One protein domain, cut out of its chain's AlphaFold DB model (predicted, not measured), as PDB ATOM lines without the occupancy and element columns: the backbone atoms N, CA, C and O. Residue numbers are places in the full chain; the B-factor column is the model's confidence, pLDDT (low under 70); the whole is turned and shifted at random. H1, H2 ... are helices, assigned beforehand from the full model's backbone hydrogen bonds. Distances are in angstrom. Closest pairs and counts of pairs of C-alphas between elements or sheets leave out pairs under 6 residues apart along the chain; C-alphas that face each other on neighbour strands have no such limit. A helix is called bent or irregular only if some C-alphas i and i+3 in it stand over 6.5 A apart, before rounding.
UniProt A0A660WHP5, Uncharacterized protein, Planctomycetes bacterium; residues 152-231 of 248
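Overview. This is residues 152 to 231 of the 248 residues of an uncharacterized protein of Planctomycetes bacterium (UniProt A0A660WHP5). Two helix groups stand side by side: H1 and H2, packed crosswise, make one, and the long H5 with H3 slanting across its first turns makes the other. The link of residues 164 to 170 runs between the two groups, and the short H4 lies beyond H5, at the end of the domain farthest from H1. The printed part has 80 residues with five named helices, H1 to H5 in order along the chain, and no named strand; the class is all helix. The whole is compact, with a radius of gyration of the C-alphas of 12.2 A, and spans 36 by 28 by 19 A along its three main axes.

Along the chain. H1, residues 152 to 163, begins with C-alpha 152 at (43.479, 46.171, -33.715) and is 16.7 A long from first to last C-alpha. H2, residues 171 to 182, measures 18.2 A; it is irregular, with C-alphas 172 and 175 7.9 A apart. H3, residues 188 to 201, begins with C-alpha 188 at (36.804, 49.115, -11.306) and measures 20.2 A. H4, residues 204 to 209, measures 10.4 A and is irregular too, with C-alphas 205 and 208 7.8 A apart. H5, residues 216 to 231, is the longest helix, 23.3 A, and ends with C-alpha 231 at (21.755, 38.040, -29.843).

Arrangement. H1 and H2 touch, about perpendicular at 83 degrees; their closest C-alphas, those of Ala 158 and Leu 180, are 4.4 A apart. H2 and H3 are only just apart, their closest C-alphas at 8.4 A. H3 touches H5 at a steep tilt of 51 degrees, the same way, and H5 touches H3 with residues 216 to 221 alone; the closest C-alphas are those of Val 195 and Leu 217, 5.9 A apart. H4 and H5 only just touch, with 3 pairs of C-alphas within 8 A, about perpendicular at 76 degrees; H5 takes part with residues 225 to 229 alone, and the closest C-alphas are those of Leu 207 and Ala 225, 6.2 A. The helix packing is mostly crossed, with no touching pair at a shallow tilt. H2 and H5 are near each other, while H1 is apart from H3, H4 and H5. In H1 and H5 every O i to N i+4 pair is within hydrogen-bond range; H3 has 9 of 10, H2 has 3 of 8 beside 7 of 9 O i to N i+3 pairs, and H4 has 0 of 2 beside 1 of 3.

Size, cuts and confidence. The C-alphas farthest apart are those of Asp 152 and Asn 209, at 36.6 A. The printed part has no cut. The links H2 to H3 and H3 to H4 are tight, those from H1 to H2 and H4 to H5 are short, and no link is long. The mean pLDDT of the printed part is 97.3, and no printed residue is under 70.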
ATOM      1  N   ASP A 152      44.192  45.000 -33.180       97.75
ATOM      2  CA  ASP A 152      43.479  46.171 -33.715       97.75
ATOM      3  C   ASP A 152      41.953  46.068 -33.526       97.75
ATOM      4  O   ASP A 152      41.318  46.953 -32.942       97.75
ATOM      5  N   VAL A 153      41.358  44.938 -33.927       98.12
ATOM      6  CA  VAL A 153      39.916  44.690 -33.766       98.12
ATOM      7  C   VAL A 153      39.546  44.596 -32.286       98.12
ATOM      8  O   VAL A 153      38.545  45.175 -31.853       98.12
ATOM      9  N   GLN A 154      40.370  43.924 -31.481       98.50
ATOM     10  CA  GLN A 154      40.151  43.829 -30.039       98.50
ATOM     11  C   GLN A 154      40.170  45.206 -29.359       98.50
ATOM     12  O   GLN A 154      39.312  45.493 -28.523       98.50
ATOM     13  N   GLN A 155      41.134  46.069 -29.697       98.38
ATOM     14  CA  GLN A 155      41.234  47.425 -29.152       98.38
ATOM     15  C   GLN A 155      40.036  48.283 -29.571       98.38
ATOM     16  O   GLN A 155      39.463  48.982 -28.727       98.38
ATOM     17  N   TYR A 156      39.606  48.200 -30.835       98.38
ATOM     18  CA  TYR A 156      38.400  48.879 -31.311       98.38
ATOM     19  C   TYR A 156      37.164  48.475 -30.491       98.38
ATOM     20  O   TYR A 156      36.471  49.337 -29.937       98.38
ATOM     21  N   ILE A 157      36.928  47.167 -30.331       98.62
ATOM     22  CA  ILE A 157      35.807  46.634 -29.543       98.62
ATOM     23  C   ILE A 157      35.900  47.100 -28.085       98.62
ATOM     24  O   ILE A 157      34.904  47.558 -27.520       98.62
ATOM     25  N   ALA A 158      37.088  47.043 -27.478       98.62
ATOM     26  CA  ALA A 158      37.315  47.482 -26.104       98.62
ATOM     27  C   ALA A 158      36.986  48.972 -25.896       98.62
ATOM     28  O   ALA A 158      36.352  49.339 -24.901       98.62
ATOM     29  N   VAL A 159      37.357  49.840 -26.846       98.38
ATOM     30  CA  VAL A 159      37.015  51.270 -26.808       98.38
ATOM     31  C   VAL A 159      35.503  51.475 -26.894       98.38
ATOM     32  O   VAL A 159      34.956  52.233 -26.085       98.38
ATOM     33  N   CYS A 160      34.824  50.779 -27.808       98.44
ATOM     34  CA  CYS A 160      33.366  50.843 -27.958       98.44
ATOM     35  C   CYS A 160      32.648  50.358 -26.685       98.44
ATOM     36  O   CYS A 160      31.753  51.028 -26.169       98.44
ATOM     37  N   LEU A 161      33.091  49.236 -26.102       98.56
ATOM     38  CA  LEU A 161      32.564  48.703 -24.841       98.56
ATOM     39  C   LEU A 161      32.725  49.704 -23.693       98.56
ATOM     40  O   LEU A 161      31.759  49.994 -22.980       98.56
ATOM     41  N   LYS A 162      33.918  50.287 -23.541       98.12
ATOM     42  CA  LYS A 162      34.182  51.299 -22.514       98.12
ATOM     43  C   LYS A 162      33.295  52.532 -22.688       98.12
ATOM     44  O   LYS A 162      32.748  53.022 -21.699       98.12
ATOM     45  N   ARG A 163      33.133  53.034 -23.917       98.00
ATOM     46  CA  ARG A 163      32.270  54.194 -24.218       98.00
ATOM     47  C   ARG A 163      30.797  53.907 -23.941       98.00
ATOM     48  O   ARG A 163      30.118  54.750 -23.360       98.00
ATOM     49  N   ALA A 164      30.335  52.695 -24.241       98.06
ATOM     50  CA  ALA A 164      28.997  52.218 -23.897       98.06
ATOM     51  C   ALA A 164      28.812  51.917 -22.388       98.06
ATOM     52  O   ALA A 164      27.704  51.611 -21.935       98.06
ATOM     53  N   GLY A 165      29.877  52.031 -21.588       97.44
ATOM     54  CA  GLY A 165      29.854  51.855 -20.137       97.44
ATOM     55  C   GLY A 165      29.853  50.395 -19.685       97.44
ATOM     56  O   GLY A 165      29.370  50.103 -18.590       97.44
ATOM     57  N   PHE A 166      30.342  49.474 -20.512       98.31
ATOM     58  CA  PHE A 166      30.542  48.085 -20.113       98.31
ATOM     59  C   PHE A 166      31.794  47.956 -19.249       98.31
ATOM     60  O   PHE A 166      32.855  48.483 -19.585       98.31
ATOM     61  N   ILE A 167      31.660  47.225 -18.140       97.94
ATOM     62  CA  ILE A 167      32.798  46.839 -17.301       97.94
ATOM     63  C   ILE A 167      33.341  45.438 -17.621       97.94
ATOM     64  O   ILE A 167      34.513  45.174 -17.375       97.94
ATOM     65  N   CYS A 168      32.495  44.578 -18.188       98.06
ATOM     66  CA  CYS A 168      32.844  43.253 -18.692       98.06
ATOM     67  C   CYS A 168      32.361  43.140 -20.136       98.06
ATOM     68  O   CYS A 168      31.275  43.637 -20.464       98.06
ATOM     69  N   ALA A 169      33.115  42.443 -20.969       98.25
ATOM     70  CA  ALA A 169      32.718  42.093 -22.314       98.25
ATOM     71  C   ALA A 169      31.557  41.073 -22.303       98.25
ATOM     72  O   ALA A 169      31.504  40.169 -21.460       98.25
ATOM     73  N   PRO A 170      30.589  41.199 -23.226       97.75
ATOM     74  CA  PRO A 170      29.643  40.130 -23.533       97.75
ATOM     75  C   PRO A 170      30.358  38.862 -24.020       97.75
ATOM     76  O   PRO A 170      31.434  38.950 -24.595       97.75
ATOM     77  N   VAL A 171      29.721  37.695 -23.879       95.19
ATOM     78  CA  VAL A 171      30.318  36.388 -24.236       95.19
ATOM     79  C   VAL A 171      30.863  36.327 -25.670       95.19
ATOM     80  O   VAL A 171      31.942  35.801 -25.895       95.19
ATOM     81  N   ASN A 172      30.164  36.919 -26.642       96.38
ATOM     82  CA  ASN A 172      30.606  36.943 -28.041       96.38
ATOM     83  C   ASN A 172      31.770  37.908 -28.307       96.38
ATOM     84  O   ASN A 172      32.285  37.925 -29.412       96.38
ATOM     85  N   LEU A 173      32.152  38.731 -27.330       98.00
ATOM     86  CA  LEU A 173      33.220  39.729 -27.416       98.00
ATOM     87  C   LEU A 173      34.280  39.510 -26.323       98.00
ATOM     88  O   LEU A 173      35.091  40.396 -26.067       98.00
ATOM     89  N   GLU A 174      34.270  38.349 -25.656       97.06
ATOM     90  CA  GLU A 174      35.156  38.037 -24.524       97.06
ATOM     91  C   GLU A 174      36.637  38.083 -24.915       97.06
ATOM     92  O   GLU A 174      37.482  38.447 -24.105       97.06
ATOM     93  N   PHE A 175      36.950  37.821 -26.185       96.62
ATOM     94  CA  PHE A 175      38.302  37.935 -26.730       96.62
ATOM     95  C   PHE A 175      38.879  39.365 -26.666       96.62
ATOM     96  O   PHE A 175      40.083  39.524 -26.797       96.62
ATOM     97  N   ALA A 176      38.057  40.397 -26.446       98.00
ATOM     98  CA  ALA A 176      38.494  41.784 -26.252       98.00
ATOM     99  C   ALA A 176      38.526  42.218 -24.768       98.00
ATOM    100  O   ALA A 176      38.758  43.396 -24.476       98.00
ATOM    101  N   GLU A 177      38.265  41.305 -23.821       97.88
ATOM    102  CA  GLU A 177      38.188  41.612 -22.383       97.88
ATOM    103  C   GLU A 177      39.505  42.192 -21.860       97.88
ATOM    104  O   GLU A 177      39.475  43.212 -21.176       97.88
ATOM    105  N   ASP A 178      40.657  41.613 -22.205       97.88
ATOM    106  CA  ASP A 178      41.957  42.079 -21.700       97.88
ATOM    107  C   ASP A 178      42.212  43.550 -22.076       97.88
ATOM    108  O   ASP A 178      42.496  44.376 -21.203       97.88
ATOM    109  N   ASN A 179      41.960  43.921 -23.335       98.38
ATOM    110  CA  ASN A 179      42.056  45.309 -23.794       98.38
ATOM    111  C   ASN A 179      41.035  46.223 -23.098       98.38
ATOM    112  O   ASN A 179      41.348  47.364 -22.751       98.38
ATOM    113  N   LEU A 180      39.812  45.747 -22.837       98.19
ATOM    114  CA  LEU A 180      38.822  46.508 -22.068       98.19
ATOM    115  C   LEU A 180      39.304  46.760 -20.633       98.19
ATOM    116  O   LEU A 180      39.147  47.870 -20.115       98.19
ATOM    117  N   VAL A 181      39.907  45.755 -19.997       97.56
ATOM    118  CA  VAL A 181      40.458  45.848 -18.643       97.56
ATOM    119  C   VAL A 181      41.575  46.883 -18.564       97.56
ATOM    120  O   VAL A 181      41.590  47.668 -17.615       97.56
ATOM    121  N   GLU A 182      42.473  46.925 -19.546       97.81
ATOM    122  CA  GLU A 182      43.561  47.909 -19.594       97.81
ATOM    123  C   GLU A 182      43.054  49.352 -19.693       97.81
ATOM    124  O   GLU A 182      43.656  50.277 -19.142       97.81
ATOM    125  N   LEU A 183      41.912  49.561 -20.349       97.31
ATOM    126  CA  LEU A 183      41.307  50.882 -20.470       97.31
ATOM    127  C   LEU A 183      40.573  51.333 -19.194       97.31
ATOM    128  O   LEU A 183      40.184  52.505 -19.108       97.31
ATOM    129  N   GLN A 184      40.335  50.457 -18.217       95.50
ATOM    130  CA  GLN A 184      39.584  50.776 -17.001       95.50
ATOM    131  C   GLN A 184      40.495  51.228 -15.848       95.50
ATOM    132  O   GLN A 184      41.616  50.747 -15.706       95.50
ATOM    133  N   PRO A 185      40.022  52.129 -14.966       94.00
ATOM    134  CA  PRO A 185      40.770  52.477 -13.763       94.00
ATOM    135  C   PRO A 185      40.806  51.299 -12.780       94.00
ATOM    136  O   PRO A 185      39.836  50.545 -12.671       94.00
ATOM    137  N   ASP A 186      41.880  51.200 -11.989       93.25
ATOM    138  CA  ASP A 186      42.095  50.135 -10.992       93.25
ATOM    139  C   ASP A 186      40.922  49.946 -10.016       93.25
ATOM    140  O   ASP A 186      40.630  48.831  -9.583       93.25
ATOM    141  N   GLU A 187      40.215  51.031  -9.699       93.19
ATOM    142  CA  GLU A 187      39.045  51.059  -8.816       93.19
ATOM    143  C   GLU A 187      37.883  50.189  -9.336       93.19
ATOM    144  O   GLU A 187      37.072  49.694  -8.551       93.19
ATOM    145  N   SER A 188      37.836  49.930 -10.647       94.19
ATOM    146  CA  SER A 188      36.804  49.115 -11.306       94.19
ATOM    147  C   SER A 188      36.980  47.611 -11.065       94.19
ATOM    148  O   SER A 188      36.039  46.846 -11.262       94.19
ATOM    149  N   LYS A 189      38.153  47.159 -10.594       95.31
ATOM    150  CA  LYS A 189      38.479  45.728 -10.434       95.31
ATOM    151  C   LYS A 189      37.487  44.976  -9.540       95.31
ATOM    152  O   LYS A 189      37.092  43.860  -9.871       95.31
ATOM    153  N   ASN A 190      37.071  45.587  -8.429       96.94
ATOM    154  CA  ASN A 190      36.118  44.965  -7.503       96.94
ATOM    155  C   ASN A 190      34.726  44.855  -8.133       96.94
ATOM    156  O   ASN A 190      34.152  43.768  -8.141       96.94
ATOM    157  N   LEU A 191      34.231  45.946  -8.729       97.62
ATOM    158  CA  LEU A 191      32.928  45.959  -9.397       97.62
ATOM    159  C   LEU A 191      32.890  44.963 -10.561       97.62
ATOM    160  O   LEU A 191      31.904  44.253 -10.720       97.62
ATOM    161  N   ARG A 192      33.969  44.851 -11.344       97.38
ATOM    162  CA  ARG A 192      34.067  43.876 -12.437       97.38
ATOM    163  C   ARG A 192      33.897  42.450 -11.927       97.38
ATOM    164  O   ARG A 192      33.088  41.700 -12.463       97.38
ATOM    165  N   LYS A 193      34.620  42.092 -10.863       97.75
ATOM    166  CA  LYS A 193      34.511  40.768 -10.243       97.75
ATOM    167  C   LYS A 193      33.093  40.502  -9.731       97.75
ATOM    168  O   LYS A 193      32.554  39.428  -9.974       97.75
ATOM    169  N   GLU A 194      32.471  41.482  -9.076       98.25
ATOM    170  CA  GLU A 194      31.078  41.379  -8.624       98.25
ATOM    171  C   GLU A 194      30.107  41.162  -9.794       98.25
ATOM    172  O   GLU A 194      29.233  40.297  -9.713       98.25
ATOM    173  N   VAL A 195      30.289  41.893 -10.900       98.25
ATOM    174  CA  VAL A 195      29.493  41.737 -12.126       98.25
ATOM    175  C   VAL A 195      29.698  40.353 -12.738       98.25
ATOM    176  O   VAL A 195      28.707  39.706 -13.063       98.25
ATOM    177  N   GLN A 196      30.935  39.863 -12.858       97.75
ATOM    178  CA  GLN A 196      31.240  38.521 -13.379       97.75
ATOM    179  C   GLN A 196      30.603  37.422 -12.511       97.75
ATOM    180  O   GLN A 196      29.890  36.556 -13.025       97.75
ATOM    181  N   ASP A 197      30.779  37.495 -11.188       98.12
ATOM    182  CA  ASP A 197      30.231  36.527 -10.232       98.12
ATOM    183  C   ASP A 197      28.695  36.518 -10.234       98.12
ATOM    184  O   ASP A 197      28.069  35.458 -10.127       98.12
ATOM    185  N   ALA A 198      28.068  37.694 -10.332       98.06
ATOM    186  CA  ALA A 198      26.619  37.819 -10.424       98.06
ATOM    187  C   ALA A 198      26.105  37.333 -11.785       98.06
ATOM    188  O   ALA A 198      25.136  36.573 -11.842       98.06
ATOM    189  N   TRP A 199      26.779  37.701 -12.878       97.88
ATOM    190  CA  TRP A 199      26.430  37.282 -14.231       97.88
ATOM    191  C   TRP A 199      26.458  35.761 -14.382       97.88
ATOM    192  O   TRP A 199      25.531  35.204 -14.970       97.88
ATOM    193  N   ALA A 200      27.450  35.079 -13.808       97.00
ATOM    194  CA  ALA A 200      27.554  33.619 -13.839       97.00
ATOM    195  C   ALA A 200      26.400  32.902 -13.107       97.00
ATOM    196  O   ALA A 200      26.051  31.778 -13.459       97.00
ATOM    197  N   LYS A 201      25.791  33.544 -12.100       97.31
ATOM    198  CA  LYS A 201      24.694  32.976 -11.288       97.31
ATOM    199  C   LYS A 201      23.299  33.294 -11.830       97.31
ATOM    200  O   LYS A 201      22.328  32.688 -11.383       97.31
ATOM    201  N   LEU A 202      23.183  34.261 -12.739       96.38
ATOM    202  CA  LEU A 202      21.900  34.664 -13.310       96.38
ATOM    203  C   LEU A 202      21.326  33.577 -14.221       96.38
ATOM    204  O   LEU A 202      21.996  33.111 -15.144       96.38
ATOM    205  N   ASP A 203      20.045  33.268 -14.026       96.44
ATOM    206  CA  ASP A 203      19.276  32.458 -14.964       96.44
ATOM    207  C   ASP A 203      19.066  33.227 -16.275       96.44
ATOM    208  O   ASP A 203      18.320  34.209 -16.343       96.44
ATOM    209  N   LYS A 204      19.731  32.758 -17.333       94.38
ATOM    210  CA  LYS A 204      19.654  33.363 -18.664       94.38
ATOM    211  C   LYS A 204      18.262  33.254 -19.286       94.38
ATOM    212  O   LYS A 204      17.879  34.133 -20.052       94.38
ATOM    213  N   GLY A 205      17.478  32.239 -18.911       93.44
ATOM    214  CA  GLY A 205      16.105  32.064 -19.388       93.44
ATOM    215  C   GLY A 205      15.128  33.110 -18.844       93.44
ATOM    216  O   GLY A 205      14.112  33.391 -19.478       93.44
ATOM    217  N   ALA A 206      15.444  33.731 -17.704       95.56
ATOM    218  CA  ALA A 206      14.579  34.705 -17.042       95.56
ATOM    219  C   ALA A 206      14.868  36.172 -17.423       95.56
ATOM    220  O   ALA A 206      14.069  37.046 -17.089       95.56
ATOM    221  N   LEU A 207      15.961  36.457 -18.148       95.31
ATOM    222  CA  LEU A 207      16.498  37.818 -18.336       95.31
ATOM    223  C   LEU A 207      15.500  38.844 -18.886       95.31
ATOM    224  O   LEU A 207      15.536  39.994 -18.461       95.31
ATOM    225  N   ARG A 208      14.582  38.442 -19.775       95.38
ATOM    226  CA  ARG A 208      13.570  39.345 -20.366       95.38
ATOM    227  C   ARG A 208      12.623  39.957 -19.335       95.38
ATOM    228  O   ARG A 208      12.081  41.029 -19.571       95.38
ATOM    229  N   ASN A 209      12.422  39.271 -18.213       95.31
ATOM    230  CA  ASN A 209      11.518  39.698 -17.148       95.31
ATOM    231  C   ASN A 209      12.272  40.123 -15.880       95.31
ATOM    232  O   ASN A 209      11.646  40.498 -14.889       95.31
ATOM    233  N   THR A 210      13.604  40.045 -15.887       96.38
ATOM    234  CA  THR A 210      14.431  40.402 -14.737       96.38
ATOM    235  C   THR A 210      14.532  41.918 -14.626       96.38
ATOM    236  O   THR A 210      15.013  42.589 -15.534       96.38
ATOM    237  N   GLN A 211      14.117  42.458 -13.481       97.12
ATOM    238  CA  GLN A 211      14.401  43.844 -13.118       97.12
ATOM    239  C   GLN A 211      15.742  43.904 -12.395       97.12
ATOM    240  O   GLN A 211      15.948  43.218 -11.393       97.12
ATOM    241  N   PHE A 212      16.653  44.719 -12.911       97.50
ATOM    242  CA  PHE A 212      17.940  44.974 -12.279       97.50
ATOM    243  C   PHE A 212      17.833  46.191 -11.361       97.50
ATOM    244  O   PHE A 212      17.079  47.122 -11.640       97.50
ATOM    245  N   ALA A 213      18.580  46.178 -10.257       97.38
ATOM    246  CA  ALA A 213      18.655  47.326  -9.363       97.38
ATOM    247  C   ALA A 213      19.309  48.531 -10.067       97.38
ATOM    248  O   ALA A 213      20.194  48.365 -10.905       97.38
ATOM    249  N   GLU A 214      18.913  49.748  -9.691       96.88
ATOM    250  CA  GLU A 214      19.514  51.001 -10.182       96.88
ATOM    251  C   GLU A 214      20.823  51.341  -9.444       96.88
ATOM    252  O   GLU A 214      21.060  52.472  -9.020       96.88
ATOM    253  N   ASP A 215      21.679  50.340  -9.254       97.94
ATOM    254  CA  ASP A 215      23.017  50.476  -8.686       97.94
ATOM    255  C   ASP A 215      24.088  50.110  -9.740       97.94
ATOM    256  O   ASP A 215      23.758  49.591 -10.812       97.94
ATOM    257  N   PRO A 216      25.385  50.399  -9.505       97.81
ATOM    258  CA  PRO A 216      26.428  50.123 -10.496       97.81
ATOM    259  C   PRO A 216      26.489  48.660 -10.961       97.81
ATOM    260  O   PRO A 216      26.786  48.405 -12.131       97.81
ATOM    261  N   LEU A 217      26.192  47.703 -10.077       98.19
ATOM    262  CA  LEU A 217      26.160  46.276 -10.396       98.19
ATOM    263  C   LEU A 217      24.976  45.962 -11.319       98.19
ATOM    264  O   LEU A 217      25.166  45.404 -12.400       98.19
ATOM    265  N   GLY A 218      23.767  46.363 -10.933       98.31
ATOM    266  CA  GLY A 218      22.538  46.134 -11.684       98.31
ATOM    267  C   GLY A 218      22.547  46.800 -13.058       98.31
ATOM    268  O   GLY A 218      22.147  46.168 -14.034       98.31
ATOM    269  N   VAL A 219      23.107  48.007 -13.185       98.31
ATOM    270  CA  VAL A 219      23.272  48.672 -14.488       98.31
ATOM    271  C   VAL A 219      24.172  47.850 -15.417       98.31
ATOM    272  O   VAL A 219      23.801  47.606 -16.565       98.31
ATOM    273  N   ASN A 220      25.319  47.359 -14.943       98.31
ATOM    274  CA  ASN A 220      26.203  46.527 -15.770       98.31
ATOM    275  C   ASN A 220      25.571  45.172 -16.121       98.31
ATOM    276  O   ASN A 220      25.667  44.728 -17.265       98.31
ATOM    277  N   LEU A 221      24.859  44.545 -15.178       98.44
ATOM    278  CA  LEU A 221      24.104  43.321 -15.452       98.44
ATOM    279  C   LEU A 221      23.000  43.549 -16.489       98.44
ATOM    280  O   LEU A 221      22.810  42.700 -17.356       98.44
ATOM    281  N   SER A 222      22.318  44.698 -16.449       98.38
ATOM    282  CA  SER A 222      21.290  45.052 -17.432       98.38
ATOM    283  C   SER A 222      21.865  45.217 -18.842       98.38
ATOM    284  O   SER A 222      21.259  44.746 -19.801       98.38
ATOM    285  N   ARG A 223      23.070  45.791 -18.977       98.31
ATOM    286  CA  ARG A 223      23.780  45.924 -20.261       98.31
ATOM    287  C   ARG A 223      24.156  44.561 -20.844       98.31
ATOM    288  O   ARG A 223      23.858  44.287 -22.004       98.31
ATOM    289  N   LEU A 224      24.752  43.686 -20.028       98.38
ATOM    290  CA  LEU A 224      25.080  42.313 -20.431       98.38
ATOM    291  C   LEU A 224      23.821  41.520 -20.808       98.38
ATOM    292  O   LEU A 224      23.811  40.815 -21.817       98.38
ATOM    293  N   ALA A 225      22.746  41.664 -20.028       98.12
ATOM    294  CA  ALA A 225      21.459  41.040 -20.312       98.12
ATOM    295  C   ALA A 225      20.850  41.544 -21.625       98.12
ATOM    296  O   ALA A 225      20.376  40.726 -22.408       98.12
ATOM    297  N   GLY A 226      20.907  42.852 -21.888       98.06
ATOM    298  CA  GLY A 226      20.429  43.460 -23.128       98.06
ATOM    299  C   GLY A 226      21.137  42.894 -24.356       98.06
ATOM    300  O   GLY A 226      20.473  42.407 -25.267       98.06
ATOM    301  N   THR A 227      22.475  42.853 -24.342       98.31
ATOM    302  CA  THR A 227      23.251  42.241 -25.433       98.31
ATOM    303  C   THR A 227      22.932  40.757 -25.602       98.31
ATOM    304  O   THR A 227      22.729  40.302 -26.723       98.31
ATOM    305  N   TYR A 228      22.833  40.001 -24.506       97.75
ATOM    306  CA  TYR A 228      22.500  38.578 -24.571       97.75
ATOM    307  C   TYR A 228      21.118  38.327 -25.188       97.75
ATOM    308  O   TYR A 228      20.977  37.476 -26.062       97.75
ATOM    309  N   VAL A 229      20.100  39.067 -24.738       97.56
ATOM    310  CA  VAL A 229      18.724  38.945 -25.238       97.56
ATOM    311  C   VAL A 229      18.651  39.331 -26.713       97.56
ATOM    312  O   VAL A 229      18.009  38.616 -27.476       97.56
ATOM    313  N   TYR A 230      19.355  40.391 -27.119       98.00
ATOM    314  CA  TYR A 230      19.439  40.824 -28.514       98.00
ATOM    315  C   TYR A 230      19.988  39.720 -29.429       98.00
ATOM    316  O   TYR A 230      19.335  39.338 -30.399       98.00
ATOM    317  N   VAL A 231      21.147  39.145 -29.081       97.56
ATOM    318  CA  VAL A 231      21.755  38.040 -29.843       97.56
ATOM    319  C   VAL A 231      20.840  36.816 -29.856       97.56
ATOM    320  O   VAL A 231      20.677  36.174 -30.890       97.56
TER     321      VAL A 231